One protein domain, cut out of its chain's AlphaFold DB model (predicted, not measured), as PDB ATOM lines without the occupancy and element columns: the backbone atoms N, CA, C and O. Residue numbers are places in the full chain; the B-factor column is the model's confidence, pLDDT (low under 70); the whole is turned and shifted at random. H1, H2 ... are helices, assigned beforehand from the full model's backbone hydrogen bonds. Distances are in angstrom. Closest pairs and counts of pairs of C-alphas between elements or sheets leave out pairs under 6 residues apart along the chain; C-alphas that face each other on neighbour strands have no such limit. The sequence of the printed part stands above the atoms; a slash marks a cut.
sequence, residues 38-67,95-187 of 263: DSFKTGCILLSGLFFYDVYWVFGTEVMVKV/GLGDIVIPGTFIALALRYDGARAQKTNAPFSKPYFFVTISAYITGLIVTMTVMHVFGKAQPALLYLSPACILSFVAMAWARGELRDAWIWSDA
ATOM      1  N   ASP A  38     -23.159 -27.950 -26.315       87.75
ATOM      2  CA  ASP A  38     -22.184 -28.224 -27.382       87.75
ATOM      3  C   ASP A  38     -22.174 -29.677 -27.867       87.75
ATOM      4  O   ASP A  38     -21.380 -30.044 -28.729       87.75
ATOM      5  N   SER A  39     -23.020 -30.553 -27.330       90.12
ATOM      6  CA  SER A  39     -23.111 -31.935 -27.808       90.12
ATOM      7  C   SER A  39     -24.454 -32.568 -27.480       90.12
ATOM      8  O   SER A  39     -25.081 -32.257 -26.462       90.12
ATOM      9  N   PHE A  40     -24.858 -33.526 -28.317       90.06
ATOM     10  CA  PHE A  40     -26.027 -34.368 -28.084       90.06
ATOM     11  C   PHE A  40     -25.965 -35.096 -26.740       90.06
ATOM     12  O   PHE A  40     -26.973 -35.165 -26.034       90.06
ATOM     13  N   LYS A  41     -24.776 -35.566 -26.335       91.12
ATOM     14  CA  LYS A  41     -24.583 -36.247 -25.044       91.12
ATOM     15  C   LYS A  41     -24.923 -35.327 -23.880       91.12
ATOM     16  O   LYS A  41     -25.698 -35.704 -23.010       91.12
ATOM     17  N   THR A  42     -24.386 -34.109 -23.896       91.12
ATOM     18  CA  THR A  42     -24.646 -33.102 -22.862       91.12
ATOM     19  C   THR A  42     -26.127 -32.733 -22.821       91.12
ATOM     20  O   THR A  42     -26.697 -32.656 -21.738       91.12
ATOM     21  N   GLY A  43     -26.777 -32.599 -23.983       91.19
ATOM     22  CA  GLY A  43     -28.220 -32.357 -24.069       91.19
ATOM     23  C   GLY A  43     -29.051 -33.483 -23.453       91.19
ATOM     24  O   GLY A  43     -29.968 -33.223 -22.675       91.19
ATOM     25  N   CYS A  44     -28.686 -34.737 -23.730       91.31
ATOM     26  CA  CYS A  44     -29.335 -35.904 -23.138       91.31
ATOM     27  C   CYS A  44     -29.105 -35.991 -21.627       91.31
ATOM     28  O   CYS A  44     -30.049 -36.283 -20.899       91.31
ATOM     29  N   ILE A  45     -27.885 -35.730 -21.145       92.19
ATOM     30  CA  ILE A  45     -27.554 -35.746 -19.712       92.19
ATOM     31  C   ILE A  45     -28.337 -34.659 -18.973       92.19
ATOM     32  O   ILE A  45     -28.923 -34.942 -17.932       92.19
ATOM     33  N   LEU A  46     -28.399 -33.444 -19.525       91.12
ATOM     34  CA  LEU A  46     -29.124 -32.322 -18.932       91.12
ATOM     35  C   LEU A  46     -30.625 -32.623 -18.819       91.12
ATOM     36  O   LEU A  46     -31.197 -32.505 -17.736       91.12
ATOM     37  N   LEU A  47     -31.257 -33.059 -19.913       90.31
ATOM     38  CA  LEU A  47     -32.686 -33.382 -19.931       90.31
ATOM     39  C   LEU A  47     -33.012 -34.610 -19.066       90.31
ATOM     40  O   LEU A  47     -34.003 -34.596 -18.334       90.31
ATOM     41  N   SER A  48     -32.164 -35.643 -19.082       91.31
ATOM     42  CA  SER A  48     -32.346 -36.830 -18.233       91.31
ATOM     43  C   SER A  48     -32.178 -36.488 -16.754       91.31
ATOM     44  O   SER A  48     -32.994 -36.900 -15.935       91.31
ATOM     45  N   GLY A  49     -31.165 -35.692 -16.400       90.31
ATOM     46  CA  GLY A  49     -30.958 -35.208 -15.037       90.31
ATOM     47  C   GLY A  49     -32.153 -34.402 -14.534       90.31
ATOM     48  O   GLY A  49     -32.611 -34.634 -13.420       90.31
ATOM     49  N   LEU A  50     -32.719 -33.535 -15.378       87.38
ATOM     50  CA  LEU A  50     -33.927 -32.778 -15.051       87.38
ATOM     51  C   LEU A  50     -35.157 -33.677 -14.884       87.38
ATOM     52  O   LEU A  50     -35.941 -33.462 -13.968       87.38
ATOM     53  N   PHE A  51     -35.310 -34.696 -15.731       88.75
ATOM     54  CA  PHE A  51     -36.389 -35.676 -15.613       88.75
ATOM     55  C   PHE A  51     -36.314 -36.434 -14.282       88.75
ATOM     56  O   PHE A  51     -37.304 -36.505 -13.557       88.75
ATOM     57  N   PHE A  52     -35.139 -36.952 -13.914       88.19
ATOM     58  CA  PHE A  52     -34.970 -37.644 -12.635       88.19
ATOM     59  C   PHE A  52     -35.092 -36.702 -11.439       88.19
ATOM     60  O   PHE A  52     -35.670 -37.094 -10.428       88.19
ATOM     61  N   TYR A  53     -34.589 -35.471 -11.553       83.88
ATOM     62  CA  TYR A  53     -34.752 -34.438 -10.533       83.88
ATOM     63  C   TYR A  53     -36.234 -34.147 -10.273       83.88
ATOM     64  O   TYR A  53     -36.667 -34.150  -9.121       83.88
ATOM     65  N   ASP A  54     -37.016 -33.968 -11.337       82.19
ATOM     66  CA  ASP A  54     -38.451 -33.710 -11.260       82.19
ATOM     67  C   ASP A  54     -39.197 -34.908 -10.651       82.19
ATOM     68  O   ASP A  54     -39.936 -34.747  -9.685       82.19
ATOM     69  N   VAL A  55     -38.915 -36.137 -11.104       83.19
ATOM     70  CA  VAL A  55     -39.503 -37.365 -10.531       83.19
ATOM     71  C   VAL A  55     -39.158 -37.528  -9.050       83.19
ATOM     72  O   VAL A  55     -40.044 -37.811  -8.243       83.19
ATOM     73  N   TYR A  56     -37.890 -37.355  -8.674       82.88
ATOM     74  CA  TYR A  56     -37.446 -37.482  -7.286       82.88
ATOM     75  C   TYR A  56     -38.122 -36.441  -6.389       82.88
ATOM     76  O   TYR A  56     -38.624 -36.785  -5.321       82.88
ATOM     77  N   TRP A  57     -38.199 -35.187  -6.832       71.81
ATOM     78  CA  TRP A  57     -38.824 -34.125  -6.051       71.81
ATOM     79  C   TRP A  57     -40.345 -34.302  -5.929       71.81
ATOM     80  O   TRP A  57     -40.903 -34.096  -4.850       71.81
ATOM     81  N   VAL A  58     -41.005 -34.735  -7.008       73.25
ATOM     82  CA  VAL A  58     -42.468 -34.895  -7.091       73.25
ATOM     83  C   VAL A  58     -42.967 -36.150  -6.382       73.25
ATOM     84  O   VAL A  58     -44.003 -36.097  -5.720       73.25
ATOM     85  N   PHE A  59     -42.262 -37.275  -6.526       70.31
ATOM     86  CA  PHE A  59     -42.713 -38.582  -6.034       70.31
ATOM     87  C   PHE A  59     -41.849 -39.157  -4.902       70.31
ATOM     88  O   PHE A  59     -42.343 -39.976  -4.134       70.31
ATOM     89  N   GLY A  60     -40.574 -38.767  -4.792       63.59
ATOM     90  CA  GLY A  60     -39.620 -39.325  -3.821       63.59
ATOM     91  C   GLY A  60     -39.669 -38.680  -2.435       63.59
ATOM     92  O   GLY A  60     -39.320 -39.316  -1.442       63.59
ATOM     93  N   THR A  61     -40.149 -37.443  -2.336       59.44
ATOM     94  CA  THR A  61     -40.334 -36.739  -1.063       59.44
ATOM     95  C   THR A  61     -41.824 -36.620  -0.748       59.44
ATOM     96  O   THR A  61     -42.574 -36.063  -1.544       59.44
ATOM     97  N   GLU A  62     -42.276 -37.032   0.445       52.94
ATOM     98  CA  GLU A  62     -43.653 -36.801   0.938       52.94
ATOM     99  C   GLU A  62     -43.986 -35.299   1.153       52.94
ATOM    100  O   GLU A  62     -44.832 -34.948   1.966       52.94
ATOM    101  N   VAL A  63     -43.348 -34.358   0.456       53.97
ATOM    102  CA  VAL A  63     -43.544 -32.906   0.626       53.97
ATOM    103  C   VAL A  63     -44.907 -32.453   0.083       53.97
ATOM    104  O   VAL A  63     -45.440 -31.448   0.543       53.97
ATOM    105  N   MET A  64     -45.556 -33.232  -0.788       53.88
ATOM    106  CA  MET A  64     -46.952 -32.966  -1.163       53.88
ATOM    107  C   MET A  64     -47.977 -33.498  -0.138       53.88
ATOM    108  O   MET A  64     -49.100 -33.006  -0.104       53.88
ATOM    109  N   VAL A  65     -47.614 -34.450   0.735       51.03
ATOM    110  CA  VAL A  65     -48.560 -35.075   1.691       51.03
ATOM    111  C   VAL A  65     -48.258 -34.720   3.162       51.03
ATOM    112  O   VAL A  65     -49.171 -34.729   3.984       51.03
ATOM    113  N   LYS A  66     -47.034 -34.285   3.501       46.59
ATOM    114  CA  LYS A  66     -46.635 -33.830   4.853       46.59
ATOM    115  C   LYS A  66     -46.621 -32.312   5.062       46.59
ATOM    116  O   LYS A  66     -46.615 -31.870   6.206       46.59
ATOM    117  N   VAL A  67     -46.678 -31.489   4.010       50.00
ATOM    118  CA  VAL A  67     -46.823 -30.021   4.170       50.00
ATOM    119  C   VAL A  67     -48.268 -29.625   4.492       50.00
ATOM    120  O   VAL A  67     -48.505 -28.565   5.062       50.00
ATOM    121  N   GLY A  95     -43.411 -22.149 -16.988       68.00
ATOM    122  CA  GLY A  95     -42.041 -22.145 -16.510       68.00
ATOM    123  C   GLY A  95     -41.106 -21.566 -17.558       68.00
ATOM    124  O   GLY A  95     -40.913 -22.129 -18.627       68.00
ATOM    125  N   LEU A  96     -40.479 -20.439 -17.237       77.06
ATOM    126  CA  LEU A  96     -39.384 -19.897 -18.035       77.06
ATOM    127  C   LEU A  96     -38.304 -20.968 -18.275       77.06
ATOM    128  O   LEU A  96     -37.753 -21.062 -19.365       77.06
ATOM    129  N   GLY A  97     -38.071 -21.834 -17.281       80.06
ATOM    130  CA  GLY A  97     -37.236 -23.029 -17.415       80.06
ATOM    131  C   GLY A  97     -37.795 -24.066 -18.396       80.06
ATOM    132  O   GLY A  97     -37.025 -24.652 -19.147       80.06
ATOM    133  N   ASP A  98     -39.113 -24.232 -18.468       83.12
ATOM    134  CA  ASP A  98     -39.804 -25.153 -19.385       83.12
ATOM    135  C   ASP A  98     -39.740 -24.678 -20.840       83.12
ATOM    136  O   ASP A  98     -39.871 -25.483 -21.757       83.12
ATOM    137  N   ILE A  99     -39.500 -23.384 -21.061       87.50
ATOM    138  CA  ILE A  99     -39.233 -22.813 -22.386       87.50
ATOM    139  C   ILE A  99     -37.738 -22.893 -22.698       87.50
ATOM    140  O   ILE A  99     -37.341 -23.361 -23.767       87.50
ATOM    141  N   VAL A 100     -36.893 -22.438 -21.769       89.44
ATOM    142  CA  VAL A 100     -35.449 -22.326 -21.994       89.44
ATOM    143  C   VAL A 100     -34.799 -23.702 -22.084       89.44
ATOM    144  O   VAL A 100     -34.063 -23.943 -23.034       89.44
ATOM    145  N   ILE A 101     -35.071 -24.631 -21.162       89.62
ATOM    146  CA  ILE A 101     -34.364 -25.918 -21.115       89.62
ATOM    147  C   ILE A 101     -34.652 -26.765 -22.366       89.62
ATOM    148  O   ILE A 101     -33.703 -27.074 -23.091       89.62
ATOM    149  N   PRO A 102     -35.909 -27.082 -22.720       90.69
ATOM    150  CA  PRO A 102     -36.205 -27.735 -23.994       90.69
ATOM    151  C   PRO A 102     -35.753 -26.901 -25.199       90.69
ATOM    152  O   PRO A 102     -35.265 -27.459 -26.180       90.69
ATOM    153  N   GLY A 103     -35.839 -25.569 -25.116       92.19
ATOM    154  CA  GLY A 103     -35.381 -24.661 -26.166       92.19
ATOM    155  C   GLY A 103     -33.885 -24.781 -26.472       92.19
ATOM    156  O   GLY A 103     -33.512 -24.784 -27.645       92.19
ATOM    157  N   THR A 104     -33.024 -24.956 -25.462       92.50
ATOM    158  CA  THR A 104     -31.577 -25.173 -25.673       92.50
ATOM    159  C   THR A 104     -31.310 -26.468 -26.439       92.50
ATOM    160  O   THR A 104     -30.455 -26.509 -27.326       92.50
ATOM    161  N   PHE A 105     -32.092 -27.516 -26.174       93.81
ATOM    162  CA  PHE A 105     -31.988 -28.789 -26.881       93.81
ATOM    163  C   PHE A 105     -32.528 -28.712 -28.318       93.81
ATOM    164  O   PHE A 105     -31.924 -29.258 -29.240       93.81
ATOM    165  N   ILE A 106     -33.622 -27.985 -28.549       94.19
ATOM    166  CA  ILE A 106     -34.139 -27.729 -29.905       94.19
ATOM    167  C   ILE A 106     -33.135 -26.887 -30.713       94.19
ATOM    168  O   ILE A 106     -32.919 -27.142 -31.900       94.19
ATOM    169  N   ALA A 107     -32.468 -25.918 -30.077       93.19
ATOM    170  CA  ALA A 107     -31.398 -25.145 -30.704       93.19
ATOM    171  C   ALA A 107     -30.205 -26.037 -31.090       93.19
ATOM    172  O   ALA A 107     -29.672 -25.902 -32.192       93.19
ATOM    173  N   LEU A 108     -29.830 -26.997 -30.238       92.81
ATOM    174  CA  LEU A 108     -28.829 -28.016 -30.566       92.81
ATOM    175  C   LEU A 108     -29.255 -28.858 -31.782       92.81
ATOM    176  O   LEU A 108     -28.448 -29.071 -32.685       92.81
ATOM    177  N   ALA A 109     -30.520 -29.283 -31.849       92.19
ATOM    178  CA  ALA A 109     -31.047 -30.041 -32.985       92.19
ATOM    179  C   ALA A 109     -30.972 -29.250 -34.302       92.19
ATOM    180  O   ALA A 109     -30.582 -29.798 -35.334       92.19
ATOM    181  N   LEU A 110     -31.267 -27.948 -34.258       92.06
ATOM    182  CA  LEU A 110     -31.118 -27.050 -35.405       92.06
ATOM    183  C   LEU A 110     -29.655 -26.912 -35.847       92.06
ATOM    184  O   LEU A 110     -29.361 -26.905 -37.044       92.06
ATOM    185  N   ARG A 111     -28.731 -26.805 -34.889       90.56
ATOM    186  CA  ARG A 111     -27.290 -26.717 -35.172       90.56
ATOM    187  C   ARG A 111     -26.764 -28.018 -35.779       90.56
ATOM    188  O   ARG A 111     -26.008 -27.964 -36.747       90.56
ATOM    189  N   TYR A 112     -27.242 -29.166 -35.302       90.50
ATOM    190  CA  TYR A 112     -26.928 -30.465 -35.893       90.50
ATOM    191  C   TYR A 112     -27.471 -30.611 -37.322       90.50
ATOM    192  O   TYR A 112     -26.745 -31.049 -38.215       90.50
ATOM    193  N   ASP A 113     -28.714 -30.180 -37.577       90.62
ATOM    194  CA  ASP A 113     -29.287 -30.148 -38.931       90.62
ATOM    195  C   ASP A 113     -28.412 -29.336 -39.901       90.62
ATOM    196  O   ASP A 113     -28.223 -29.744 -41.051       90.62
ATOM    197  N   GLY A 114     -27.835 -28.223 -39.434       89.19
ATOM    198  CA  GLY A 114     -26.914 -27.416 -40.231       89.19
ATOM    199  C   GLY A 114     -25.547 -28.035 -40.454       89.19
ATOM    200  O   GLY A 114     -25.074 -28.033 -41.591       89.19
ATOM    201  N   ALA A 115     -24.955 -28.638 -39.425       87.56
ATOM    202  CA  ALA A 115     -23.708 -29.383 -39.569       87.56
ATOM    203  C   ALA A 115     -23.856 -30.541 -40.574       87.56
ATOM    204  O   ALA A 115     -22.984 -30.761 -41.416       87.56
ATOM    205  N   ARG A 116     -24.995 -31.247 -40.554       85.50
ATOM    206  CA  ARG A 116     -25.280 -32.305 -41.532       85.50
ATOM    207  C   ARG A 116     -25.457 -31.749 -42.944       85.50
ATOM    208  O   ARG A 116     -24.877 -32.307 -43.869       85.50
ATOM    209  N   ALA A 117     -26.227 -30.673 -43.119       87.06
ATOM    210  CA  ALA A 117     -26.453 -30.078 -44.439       87.06
ATOM    211  C   ALA A 117     -25.138 -29.645 -45.113       87.06
ATOM    212  O   ALA A 117     -24.968 -29.861 -46.313       87.06
ATOM    213  N   GLN A 118     -24.194 -29.114 -44.326       84.56
ATOM    214  CA  GLN A 118     -22.838 -28.806 -44.785       84.56
ATOM    215  C   GLN A 118     -22.054 -30.074 -45.156       84.56
ATOM    216  O   GLN A 118     -21.462 -30.128 -46.230       84.56
ATOM    217  N   LYS A 119     -22.094 -31.123 -44.319       82.75
ATOM    218  CA  LYS A 119     -21.402 -32.404 -44.575       82.75
ATOM    219  C   LYS A 119     -21.877 -33.088 -45.862       82.75
ATOM    220  O   LYS A 119     -21.069 -33.673 -46.575       82.75
ATOM    221  N   THR A 120     -23.172 -33.030 -46.163       78.88
ATOM    222  CA  THR A 120     -23.765 -33.722 -47.320       78.88
ATOM    223  C   THR A 120     -23.914 -32.840 -48.563       78.88
ATOM    224  O   THR A 120     -24.461 -33.322 -49.550       78.88
ATOM    225  N   ASN A 121     -23.488 -31.564 -48.528       77.00
ATOM    226  CA  ASN A 121     -23.736 -30.555 -49.579       77.00
ATOM    227  C   ASN A 121     -25.190 -30.560 -50.100       77.00
ATOM    228  O   ASN A 121     -25.461 -30.354 -51.281       77.00
ATOM    229  N   ALA A 122     -26.136 -30.849 -49.206       76.12
ATOM    230  CA  ALA A 122     -27.545 -31.010 -49.535       76.12
ATOM    231  C   ALA A 122     -28.307 -29.709 -49.231       76.12
ATOM    232  O   ALA A 122     -27.847 -28.909 -48.410       76.12
ATOM    233  N   PRO A 123     -29.494 -29.484 -49.827       77.56
ATOM    234  CA  PRO A 123     -30.354 -28.376 -49.418       77.56
ATOM    235  C   PRO A 123     -30.618 -28.431 -47.906       77.56
ATOM    236  O   PRO A 123     -30.826 -29.511 -47.350       77.56
ATOM    237  N   PHE A 124     -30.619 -27.259 -47.255       80.88
ATOM    238  CA  PHE A 124     -30.720 -27.078 -45.799       80.88
ATOM    239  C   PHE A 124     -32.075 -27.542 -45.234       80.88
ATOM    240  O   PHE A 124     -32.954 -26.752 -44.879       80.88
ATOM    241  N   SER A 125     -32.239 -28.860 -45.166       81.88
ATOM    242  CA  SER A 125     -33.388 -29.539 -44.582       81.88
ATOM    243  C   SER A 125     -33.185 -29.657 -43.079       81.88
ATOM    244  O   SER A 125     -32.113 -30.061 -42.627       81.88
ATOM    245  N   LYS A 126     -34.236 -29.337 -42.321       89.56
ATOM    246  CA  LYS A 126     -34.222 -29.255 -40.852       89.56
ATOM    247  C   LYS A 126     -35.108 -30.311 -40.156       89.56
ATOM    248  O   LYS A 126     -35.972 -29.950 -39.356       89.56
ATOM    249  N   PRO A 127     -35.004 -31.607 -40.512       88.19
ATOM    250  CA  PRO A 127     -35.864 -32.655 -39.973       88.19
ATOM    251  C   PRO A 127     -35.740 -32.803 -38.452       88.19
ATOM    252  O   PRO A 127     -36.767 -32.984 -37.805       88.19
ATOM    253  N   TYR A 128     -34.542 -32.691 -37.863       90.75
ATOM    254  CA  TYR A 128     -34.388 -32.833 -36.411       90.75
ATOM    255  C   TYR A 128     -35.053 -31.674 -35.672       90.75
ATOM    256  O   TYR A 128     -35.777 -31.902 -34.704       90.75
ATOM    257  N   PHE A 129     -34.884 -30.445 -36.156       93.00
ATOM    258  CA  PHE A 129     -35.558 -29.271 -35.609       93.00
ATOM    259  C   PHE A 129     -37.084 -29.390 -35.700       93.00
ATOM    260  O   PHE A 129     -37.765 -29.187 -34.701       93.00
ATOM    261  N   PHE A 130     -37.637 -29.763 -36.861       93.44
ATOM    262  CA  PHE A 130     -39.093 -29.875 -37.027       93.44
ATOM    263  C   PHE A 130     -39.708 -31.000 -36.181       93.44
ATOM    264  O   PHE A 130     -40.796 -30.834 -35.625       93.44
ATOM    265  N   VAL A 131     -39.018 -32.131 -36.041       93.50
ATOM    266  CA  VAL A 131     -39.494 -33.241 -35.204       93.50
ATOM    267  C   VAL A 131     -39.405 -32.890 -33.716       93.50
ATOM    268  O   VAL A 131     -40.343 -33.152 -32.969       93.50
ATOM    269  N   THR A 132     -38.339 -32.221 -33.276       92.94
ATOM    270  CA  THR A 132     -38.196 -31.824 -31.862       92.94
ATOM    271  C   THR A 132     -39.129 -30.679 -31.466       92.94
ATOM    272  O   THR A 132     -39.742 -30.745 -30.402       92.94
ATOM    273  N   ILE A 133     -39.320 -29.659 -32.316       93.81
ATOM    274  CA  ILE A 133     -40.280 -28.578 -32.031       93.81
ATOM    275  C   ILE A 133     -41.725 -29.090 -32.035       93.81
ATOM    276  O   ILE A 133     -42.521 -28.670 -31.198       93.81
ATOM    277  N   SER A 134     -42.072 -30.024 -32.931       94.06
ATOM    278  CA  SER A 134     -43.409 -30.632 -32.918       94.06
ATOM    279  C   SER A 134     -43.621 -31.478 -31.665       94.06
ATOM    280  O   SER A 134     -44.648 -31.319 -31.012       94.06
ATOM    281  N   ALA A 135     -42.636 -32.280 -31.252       94.19
ATOM    282  CA  ALA A 135     -42.698 -33.039 -30.006       94.19
ATOM    283  C   ALA A 135     -42.822 -32.145 -28.763       94.19
ATOM    284  O   ALA A 135     -43.578 -32.480 -27.855       94.19
ATOM    285  N   TYR A 136     -42.148 -30.992 -28.736       93.00
ATOM    286  CA  TYR A 136     -42.311 -29.993 -27.676       93.00
ATOM    287  C   TYR A 136     -43.746 -29.447 -27.618       93.00
ATOM    288  O   TYR A 136     -44.355 -29.434 -26.548       93.00
ATOM    289  N   ILE A 137     -44.327 -29.063 -28.760       92.38
ATOM    290  CA  ILE A 137     -45.718 -28.580 -28.832       92.38
ATOM    291  C   ILE A 137     -46.699 -29.681 -28.410       92.38
ATOM    292  O   ILE A 137     -47.598 -29.430 -27.607       92.38
ATOM    293  N   THR A 138     -46.522 -30.909 -28.903       91.56
ATOM    294  CA  THR A 138     -47.337 -32.058 -28.492       91.56
ATOM    295  C   THR A 138     -47.186 -32.333 -26.997       91.56
ATOM    296  O   THR A 138     -48.189 -32.551 -26.326       91.56
ATOM    297  N   GLY A 139     -45.973 -32.252 -26.448       89.31
ATOM    298  CA  GLY A 139     -45.703 -32.379 -25.016       89.31
ATOM    299  C   GLY A 139     -46.452 -31.333 -24.193       89.31
ATOM    300  O   GLY A 139     -47.123 -31.687 -23.228       89.31
ATOM    301  N   LEU A 140     -46.444 -30.067 -24.620       86.94
ATOM    302  CA  LEU A 140     -47.231 -29.008 -23.980       86.94
ATOM    303  C   LEU A 140     -48.738 -29.302 -24.019       86.94
ATOM    304  O   LEU A 140     -49.420 -29.168 -23.002       86.94
ATOM    305  N   ILE A 141     -49.267 -29.768 -25.151       89.31
ATOM    306  CA  ILE A 141     -50.682 -30.158 -25.264       89.31
ATOM    307  C   ILE A 141     -51.006 -31.316 -24.310       89.31
ATOM    308  O   ILE A 141     -52.034 -31.285 -23.627       89.31
ATOM    309  N   VAL A 142     -50.125 -32.314 -24.218       86.75
ATOM    310  CA  VAL A 142     -50.274 -33.442 -23.288       86.75
ATOM    311  C   VAL A 142     -50.273 -32.947 -21.844       86.75
ATOM    312  O   VAL A 142     -51.178 -33.316 -21.101       86.75
ATOM    313  N   THR A 143     -49.352 -32.060 -21.450       84.31
ATOM    314  CA  THR A 143     -49.337 -31.500 -20.082       84.31
ATOM    315  C   THR A 143     -50.636 -30.778 -19.744       84.31
ATOM    316  O   THR A 143     -51.208 -31.009 -18.679       84.31
ATOM    317  N   MET A 144     -51.163 -29.978 -20.673       80.94
ATOM    318  CA  MET A 144     -52.449 -29.309 -20.496       80.94
ATOM    319  C   MET A 144     -53.582 -30.325 -20.359       80.94
ATOM    320  O   MET A 144     -54.395 -30.213 -19.446       80.94
ATOM    321  N   THR A 145     -53.609 -31.354 -21.204       83.81
ATOM    322  CA  THR A 145     -54.644 -32.399 -21.172       83.81
ATOM    323  C   THR A 145     -54.621 -33.178 -19.856       83.81
ATOM    324  O   THR A 145     -55.662 -33.358 -19.228       83.81
ATOM    325  N   VAL A 146     -53.438 -33.591 -19.394       81.56
ATOM    326  CA  VAL A 146     -53.257 -34.314 -18.128       81.56
ATOM    327  C   VAL A 146     -53.739 -33.468 -16.950       81.56
ATOM    328  O   VAL A 146     -54.496 -33.961 -16.115       81.56
ATOM    329  N   MET A 147     -53.387 -32.181 -16.906       76.31
ATOM    330  CA  MET A 147     -53.870 -31.286 -15.850       76.31
ATOM    331  C   MET A 147     -55.400 -31.162 -15.845       76.31
ATOM    332  O   MET A 147     -56.003 -31.169 -14.772       76.31
ATOM    333  N   HIS A 148     -56.035 -31.099 -17.020       77.31
ATOM    334  CA  HIS A 148     -57.494 -30.993 -17.125       77.31
ATOM    335  C   HIS A 148     -58.219 -32.284 -16.720       77.31
ATOM    336  O   HIS A 148     -59.293 -32.210 -16.131       77.31
ATOM    337  N   VAL A 149     -57.650 -33.458 -17.011       81.50
ATOM    338  CA  VAL A 149     -58.280 -34.754 -16.701       81.50
ATOM    339  C   VAL A 149     -58.068 -35.159 -15.240       81.50
ATOM    340  O   VAL A 149     -58.997 -35.635 -14.594       81.50
ATOM    341  N   PHE A 150     -56.857 -34.981 -14.704       75.56
ATOM    342  CA  PHE A 150     -56.494 -35.502 -13.382       75.56
ATOM    343  C   PHE A 150     -56.706 -34.504 -12.239       75.56
ATOM    344  O   PHE A 150     -56.618 -34.901 -11.076       75.56
ATOM    345  N   GLY A 151     -56.950 -33.221 -12.536       65.19
ATOM    346  CA  GLY A 151     -57.203 -32.173 -11.535       65.19
ATOM    347  C   GLY A 151     -56.057 -31.945 -10.537       65.19
ATOM    348  O   GLY A 151     -56.202 -31.181  -9.586       65.19
ATOM    349  N   LYS A 152     -54.913 -32.612 -10.736       62.09
ATOM    350  CA  LYS A 152     -53.686 -32.491  -9.952       62.09
ATOM    351  C   LYS A 152     -52.648 -31.802 -10.822       62.09
ATOM    352  O   LYS A 152     -52.366 -32.259 -11.927       62.09
ATOM    353  N   ALA A 153     -52.071 -30.717 -10.315       61.09
ATOM    354  CA  ALA A 153     -50.949 -30.069 -10.973       61.09
ATOM    355  C   ALA A 153     -49.736 -31.012 -10.928       61.09
ATOM    356  O   ALA A 153     -49.251 -31.350  -9.848       61.09
ATOM    357  N   GLN A 154     -49.280 -31.453 -12.097       67.25
ATOM    358  CA  GLN A 154     -48.008 -32.146 -12.270       67.25
ATOM    359  C   GLN A 154     -47.045 -31.206 -13.000       67.25
ATOM    360  O   GLN A 154     -47.490 -30.453 -13.871       67.25
ATOM    361  N   PRO A 155     -45.750 -31.215 -12.661       71.94
ATOM    362  CA  PRO A 155     -44.776 -30.387 -13.357       71.94
ATOM    363  C   PRO A 155     -44.720 -30.720 -14.849       71.94
ATOM    364  O   PRO A 155     -44.737 -31.883 -15.257       71.94
ATOM    365  N   ALA A 156     -44.663 -29.675 -15.675       74.25
ATOM    366  CA  ALA A 156     -44.687 -29.807 -17.130       74.25
ATOM    367  C   ALA A 156     -43.420 -30.492 -17.673       74.25
ATOM    368  O   ALA A 156     -43.479 -31.251 -18.645       74.25
ATOM    369  N   LEU A 157     -42.278 -30.272 -17.015       72.50
ATOM    370  CA  LEU A 157     -40.976 -30.814 -17.408       72.50
ATOM    371  C   LEU A 157     -40.938 -32.343 -17.453       72.50
ATOM    372  O   LEU A 157     -40.244 -32.886 -18.318       72.50
ATOM    373  N   LEU A 158     -41.727 -33.019 -16.607       83.44
ATOM    374  CA  LEU A 158     -41.850 -34.478 -16.576       83.44
ATOM    375  C   LEU A 158     -42.185 -35.067 -17.948       83.44
ATOM    376  O   LEU A 158     -41.671 -36.119 -18.316       83.44
ATOM    377  N   TYR A 159     -43.055 -34.388 -18.697       85.50
ATOM    378  CA  TYR A 159     -43.537 -34.848 -19.997       85.50
ATOM    379  C   TYR A 159     -42.708 -34.274 -21.146       85.50
ATOM    380  O   TYR A 159     -42.456 -34.962 -22.135       85.50
ATOM    381  N   LEU A 160     -42.257 -33.024 -21.016       87.56
ATOM    382  CA  LEU A 160     -41.499 -32.339 -22.062       87.56
ATOM    383  C   LEU A 160     -40.099 -32.931 -22.255       87.56
ATOM    384  O   LEU A 160     -39.681 -33.148 -23.392       87.56
ATOM    385  N   SER A 161     -39.378 -33.207 -21.165       89.62
ATOM    386  CA  SER A 161     -38.008 -33.723 -21.230       89.62
ATOM    387  C   SER A 161     -37.892 -35.040 -22.019       89.62
ATOM    388  O   SER A 161     -37.161 -35.076 -23.021       89.62
ATOM    389  N   PRO A 162     -38.642 -36.106 -21.673       89.75
ATOM    390  CA  PRO A 162     -38.575 -37.357 -22.417       89.75
ATOM    391  C   PRO A 162     -39.123 -37.221 -23.842       89.75
ATOM    392  O   PRO A 162     -38.573 -37.842 -24.748       89.75
ATOM    393  N   ALA A 163     -40.143 -36.387 -24.085       91.94
ATOM    394  CA  ALA A 163     -40.672 -36.169 -25.435       91.94
ATOM    395  C   ALA A 163     -39.619 -35.570 -26.388       91.94
ATOM    396  O   ALA A 163     -39.474 -36.024 -27.529       91.94
ATOM    397  N   CYS A 164     -38.834 -34.596 -25.922       91.69
ATOM    398  CA  CYS A 164     -37.757 -33.986 -26.704       91.69
ATOM    399  C   CYS A 164     -36.616 -34.974 -26.998       91.69
ATOM    400  O   CYS A 164     -36.180 -35.071 -28.146       91.69
ATOM    401  N   ILE A 165     -36.163 -35.749 -26.003       92.12
ATOM    402  CA  ILE A 165     -35.106 -36.757 -26.214       92.12
ATOM    403  C   ILE A 165     -35.592 -37.840 -27.185       92.12
ATOM    404  O   ILE A 165     -34.918 -38.139 -28.172       92.12
ATOM    405  N   LEU A 166     -36.766 -38.424 -26.920       93.00
ATOM    406  CA  LEU A 166     -37.293 -39.544 -27.700       93.00
ATOM    407  C   LEU A 166     -37.545 -39.157 -29.151       93.00
ATOM    408  O   LEU A 166     -37.216 -39.929 -30.042       93.00
ATOM    409  N   SER A 167     -38.083 -37.965 -29.406       92.69
ATOM    410  CA  SER A 167     -38.336 -37.495 -30.771       92.69
ATOM    411  C   SER A 167     -37.046 -37.321 -31.579       92.69
ATOM    412  O   SER A 167     -36.981 -37.762 -32.730       92.69
ATOM    413  N   PHE A 168     -35.987 -36.773 -30.975       93.06
ATOM    414  CA  PHE A 168     -34.680 -36.676 -31.626       93.06
ATOM    415  C   PHE A 168     -34.079 -38.061 -31.891       93.06
ATOM    416  O   PHE A 168     -33.647 -38.345 -33.009       93.06
ATOM    417  N   VAL A 169     -34.078 -38.943 -30.885       92.75
ATOM    418  CA  VAL A 169     -33.541 -40.308 -31.008       92.75
ATOM    419  C   VAL A 169     -34.322 -41.115 -32.043       92.75
ATOM    420  O   VAL A 169     -33.710 -41.801 -32.856       92.75
ATOM    421  N   ALA A 170     -35.649 -41.005 -32.071       92.56
ATOM    422  CA  ALA A 170     -36.499 -41.679 -33.049       92.56
ATOM    423  C   ALA A 170     -36.199 -41.208 -34.476       92.56
ATOM    424  O   ALA A 170     -36.055 -42.034 -35.376       92.56
ATOM    425  N   MET A 171     -36.028 -39.899 -34.685       91.25
ATOM    426  CA  MET A 171     -35.620 -39.350 -35.982       91.25
ATOM    427  C   MET A 171     -34.219 -39.838 -36.385       91.25
ATOM    428  O   MET A 171     -33.994 -40.205 -37.540       91.25
ATOM    429  N   ALA A 172     -33.285 -39.889 -35.433       89.62
ATOM    430  CA  ALA A 172     -31.916 -40.340 -35.673       89.62
ATOM    431  C   ALA A 172     -31.848 -41.841 -35.975       89.62
ATOM    432  O   ALA A 172     -31.063 -42.274 -36.820       89.62
ATOM    433  N   TRP A 173     -32.709 -42.634 -35.335       90.81
ATOM    434  CA  TRP A 173     -32.880 -44.047 -35.639       90.81
ATOM    435  C   TRP A 173     -33.509 -44.234 -37.021       90.81
ATOM    436  O   TRP A 173     -32.943 -44.951 -37.841       90.81
ATOM    437  N   ALA A 174     -34.600 -43.535 -37.338       91.31
ATOM    438  CA  ALA A 174     -35.267 -43.640 -38.638       91.31
ATOM    439  C   ALA A 174     -34.340 -43.311 -39.826       91.31
ATOM    440  O   ALA A 174     -34.539 -43.833 -40.921       91.31
ATOM    441  N   ARG A 175     -33.313 -42.476 -39.617       86.06
ATOM    442  CA  ARG A 175     -32.278 -42.174 -40.623       86.06
ATOM    443  C   ARG A 175     -31.020 -43.037 -40.536       86.06
ATOM    444  O   ARG A 175     -30.208 -42.985 -41.451       86.06
ATOM    445  N   GLY A 176     -30.829 -43.798 -39.461       85.94
ATOM    446  CA  GLY A 176     -29.608 -44.573 -39.225       85.94
ATOM    447  C   GLY A 176     -28.375 -43.734 -38.852       85.94
ATOM    448  O   GLY A 176     -27.277 -44.273 -38.757       85.94
ATOM    449  N   GLU A 177     -28.540 -42.435 -38.592       88.38
ATOM    450  CA  GLU A 177     -27.456 -41.480 -38.293       88.38
ATOM    451  C   GLU A 177     -27.203 -41.324 -36.779       88.38
ATOM    452  O   GLU A 177     -26.471 -40.437 -36.347       88.38
ATOM    453  N   LEU A 178     -27.800 -42.178 -35.938       87.25
ATOM    454  CA  LEU A 178     -27.733 -42.059 -34.475       87.25
ATOM    455  C   LEU A 178     -26.297 -42.034 -33.928       87.25
ATOM    456  O   LEU A 178     -26.003 -41.289 -32.996       87.25
ATOM    457  N   ARG A 179     -25.391 -42.827 -34.512       86.44
ATOM    458  CA  ARG A 179     -23.978 -42.856 -34.099       86.44
ATOM    459  C   ARG A 179     -23.269 -41.546 -34.427       86.44
ATOM    460  O   ARG A 179     -22.552 -41.021 -33.580       86.44
ATOM    461  N   ASP A 180     -23.523 -41.003 -35.613       86.31
ATOM    462  CA  ASP A 180     -22.979 -39.718 -36.045       86.31
ATOM    463  C   ASP A 180     -23.481 -38.592 -35.134       86.31
ATOM    464  O   ASP A 180     -22.686 -37.767 -34.688       86.31
ATOM    465  N   ALA A 181     -24.773 -38.593 -34.788       86.38
ATOM    466  CA  ALA A 181     -25.355 -37.630 -33.852       86.38
ATOM    467  C   ALA A 181     -24.761 -37.743 -32.437       86.38
ATOM    468  O   ALA A 181     -24.541 -36.732 -31.776       86.38
ATOM    469  N   TRP A 182     -24.469 -38.964 -31.975       88.44
ATOM    470  CA  TRP A 182     -23.886 -39.208 -30.654       88.44
ATOM    471  C   TRP A 182     -22.435 -38.737 -30.539       88.44
ATOM    472  O   TRP A 182     -22.005 -38.308 -29.470       88.44
ATOM    473  N   ILE A 183     -21.661 -38.858 -31.616       89.38
ATOM    474  CA  ILE A 183     -20.248 -38.458 -31.653       89.38
ATOM    475  C   ILE A 183     -20.115 -36.955 -31.915       89.38
ATOM    476  O   ILE A 183     -19.138 -36.343 -31.487       89.38
ATOM    477  N   TRP A 184     -21.101 -36.356 -32.581       88.38
ATOM    478  CA  TRP A 184     -21.070 -34.952 -32.945       88.38
ATOM    479  C   TRP A 184     -20.996 -34.025 -31.722       88.38
ATOM    480  O   TRP A 184     -21.727 -34.151 -30.729       88.38
ATOM    481  N   SER A 185     -20.091 -33.058 -31.832       87.56
ATOM    482  CA  SER A 185     -19.949 -31.949 -30.909       87.56
ATOM    483  C   SER A 185     -19.663 -30.680 -31.699       87.56
ATOM    484  O   SER A 185     -19.012 -30.693 -32.739       87.56
ATOM    485  N   ASP A 186     -20.204 -29.599 -31.182       79.69
ATOM    486  CA  ASP A 186     -20.246 -28.257 -31.731       79.69
ATOM    487  C   ASP A 186     -19.463 -27.289 -30.832       79.69
ATOM    488  O   ASP A 186     -19.755 -26.091 -30.739       79.69
ATOM    489  N   ALA A 187     -18.474 -27.858 -30.136       73.25
ATOM    490  CA  ALA A 187     -17.429 -27.105 -29.485       73.25
ATOM    491  C   ALA A 187     -16.616 -26.389 -30.578       73.25
ATOM    492  O   ALA A 187     -16.230 -27.029 -31.563       73.25
TER     493      ALA A 187
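Overview. This is residues 38 to 67 and 95 to 187 of the 263 residues of an uncharacterized protein of Paxillus rubicundulus Ve08.2h10 (UniProt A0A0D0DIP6). Four long helices, H1, H3, H4 and H5, form an up-and-down bundle, each running against the one before it in the chain, with H3 and H5 between H1 and H4. Short H6 makes a corner with H1, about perpendicular to it and touching its residues 40 to 41 alone; residues 59 to 67, of which 63 to 66 belong to H2, stick out at H1's other end. The printed part has 123 residues with six named helices, H1 to H6 in order, and no named strand: all helix. It is only just compact, close to loose, with a radius of gyration of the C-alphas of 16.2 A, and spans 58 by 26 by 25 A.

Along the chain. H3, residues 96 to 119, measures 34.4 A from C-alpha 96 at (-39.384, -19.897, -18.035); H4, residues 127 to 150, 33.8 A. H1, residues 40 to 60, measures 28.2 A and H5, residues 157 to 175, 27.3 A. H2 is residues 63 to 66; H6, residues 178 to 183, ends at C-alpha 183 (-20.248, -38.458, -31.653).

Arrangement. H3, with residues 102 to 113, touches H4 in a helical hairpin, closest C-alphas Leu 110 and Phe 129, 5.0 A. H4 and H5 form another, closest C-alphas Gly 139 and Leu 160, 5.1 A, at a shallow tilt of 34 degrees, only just short of steep. H5, residues 157 to 165, touches H1, closest C-alphas Leu 47 and Ser 161, 5.5 A. H1 and H4 are apart. H6 touches H1, about perpendicular at 80 degrees, closest C-alphas Phe 40 and Trp 182, 5.9 A. H2 is close to H1 but not clearly touching. Every O i to N i+4 pair is within hydrogen-bond range in H1, H4 and H6, against 18 of 20 in H3 and 14 of 15 in H5; H2 is too short for one.

Size, cuts and confidence. Residues 68 to 94 are not printed; C-alphas 67 and 95 are 22.6 A apart across the cut. No link printed whole is long. The pLDDT is under 70 at residues 60 to 67, 95 and 151 to 154.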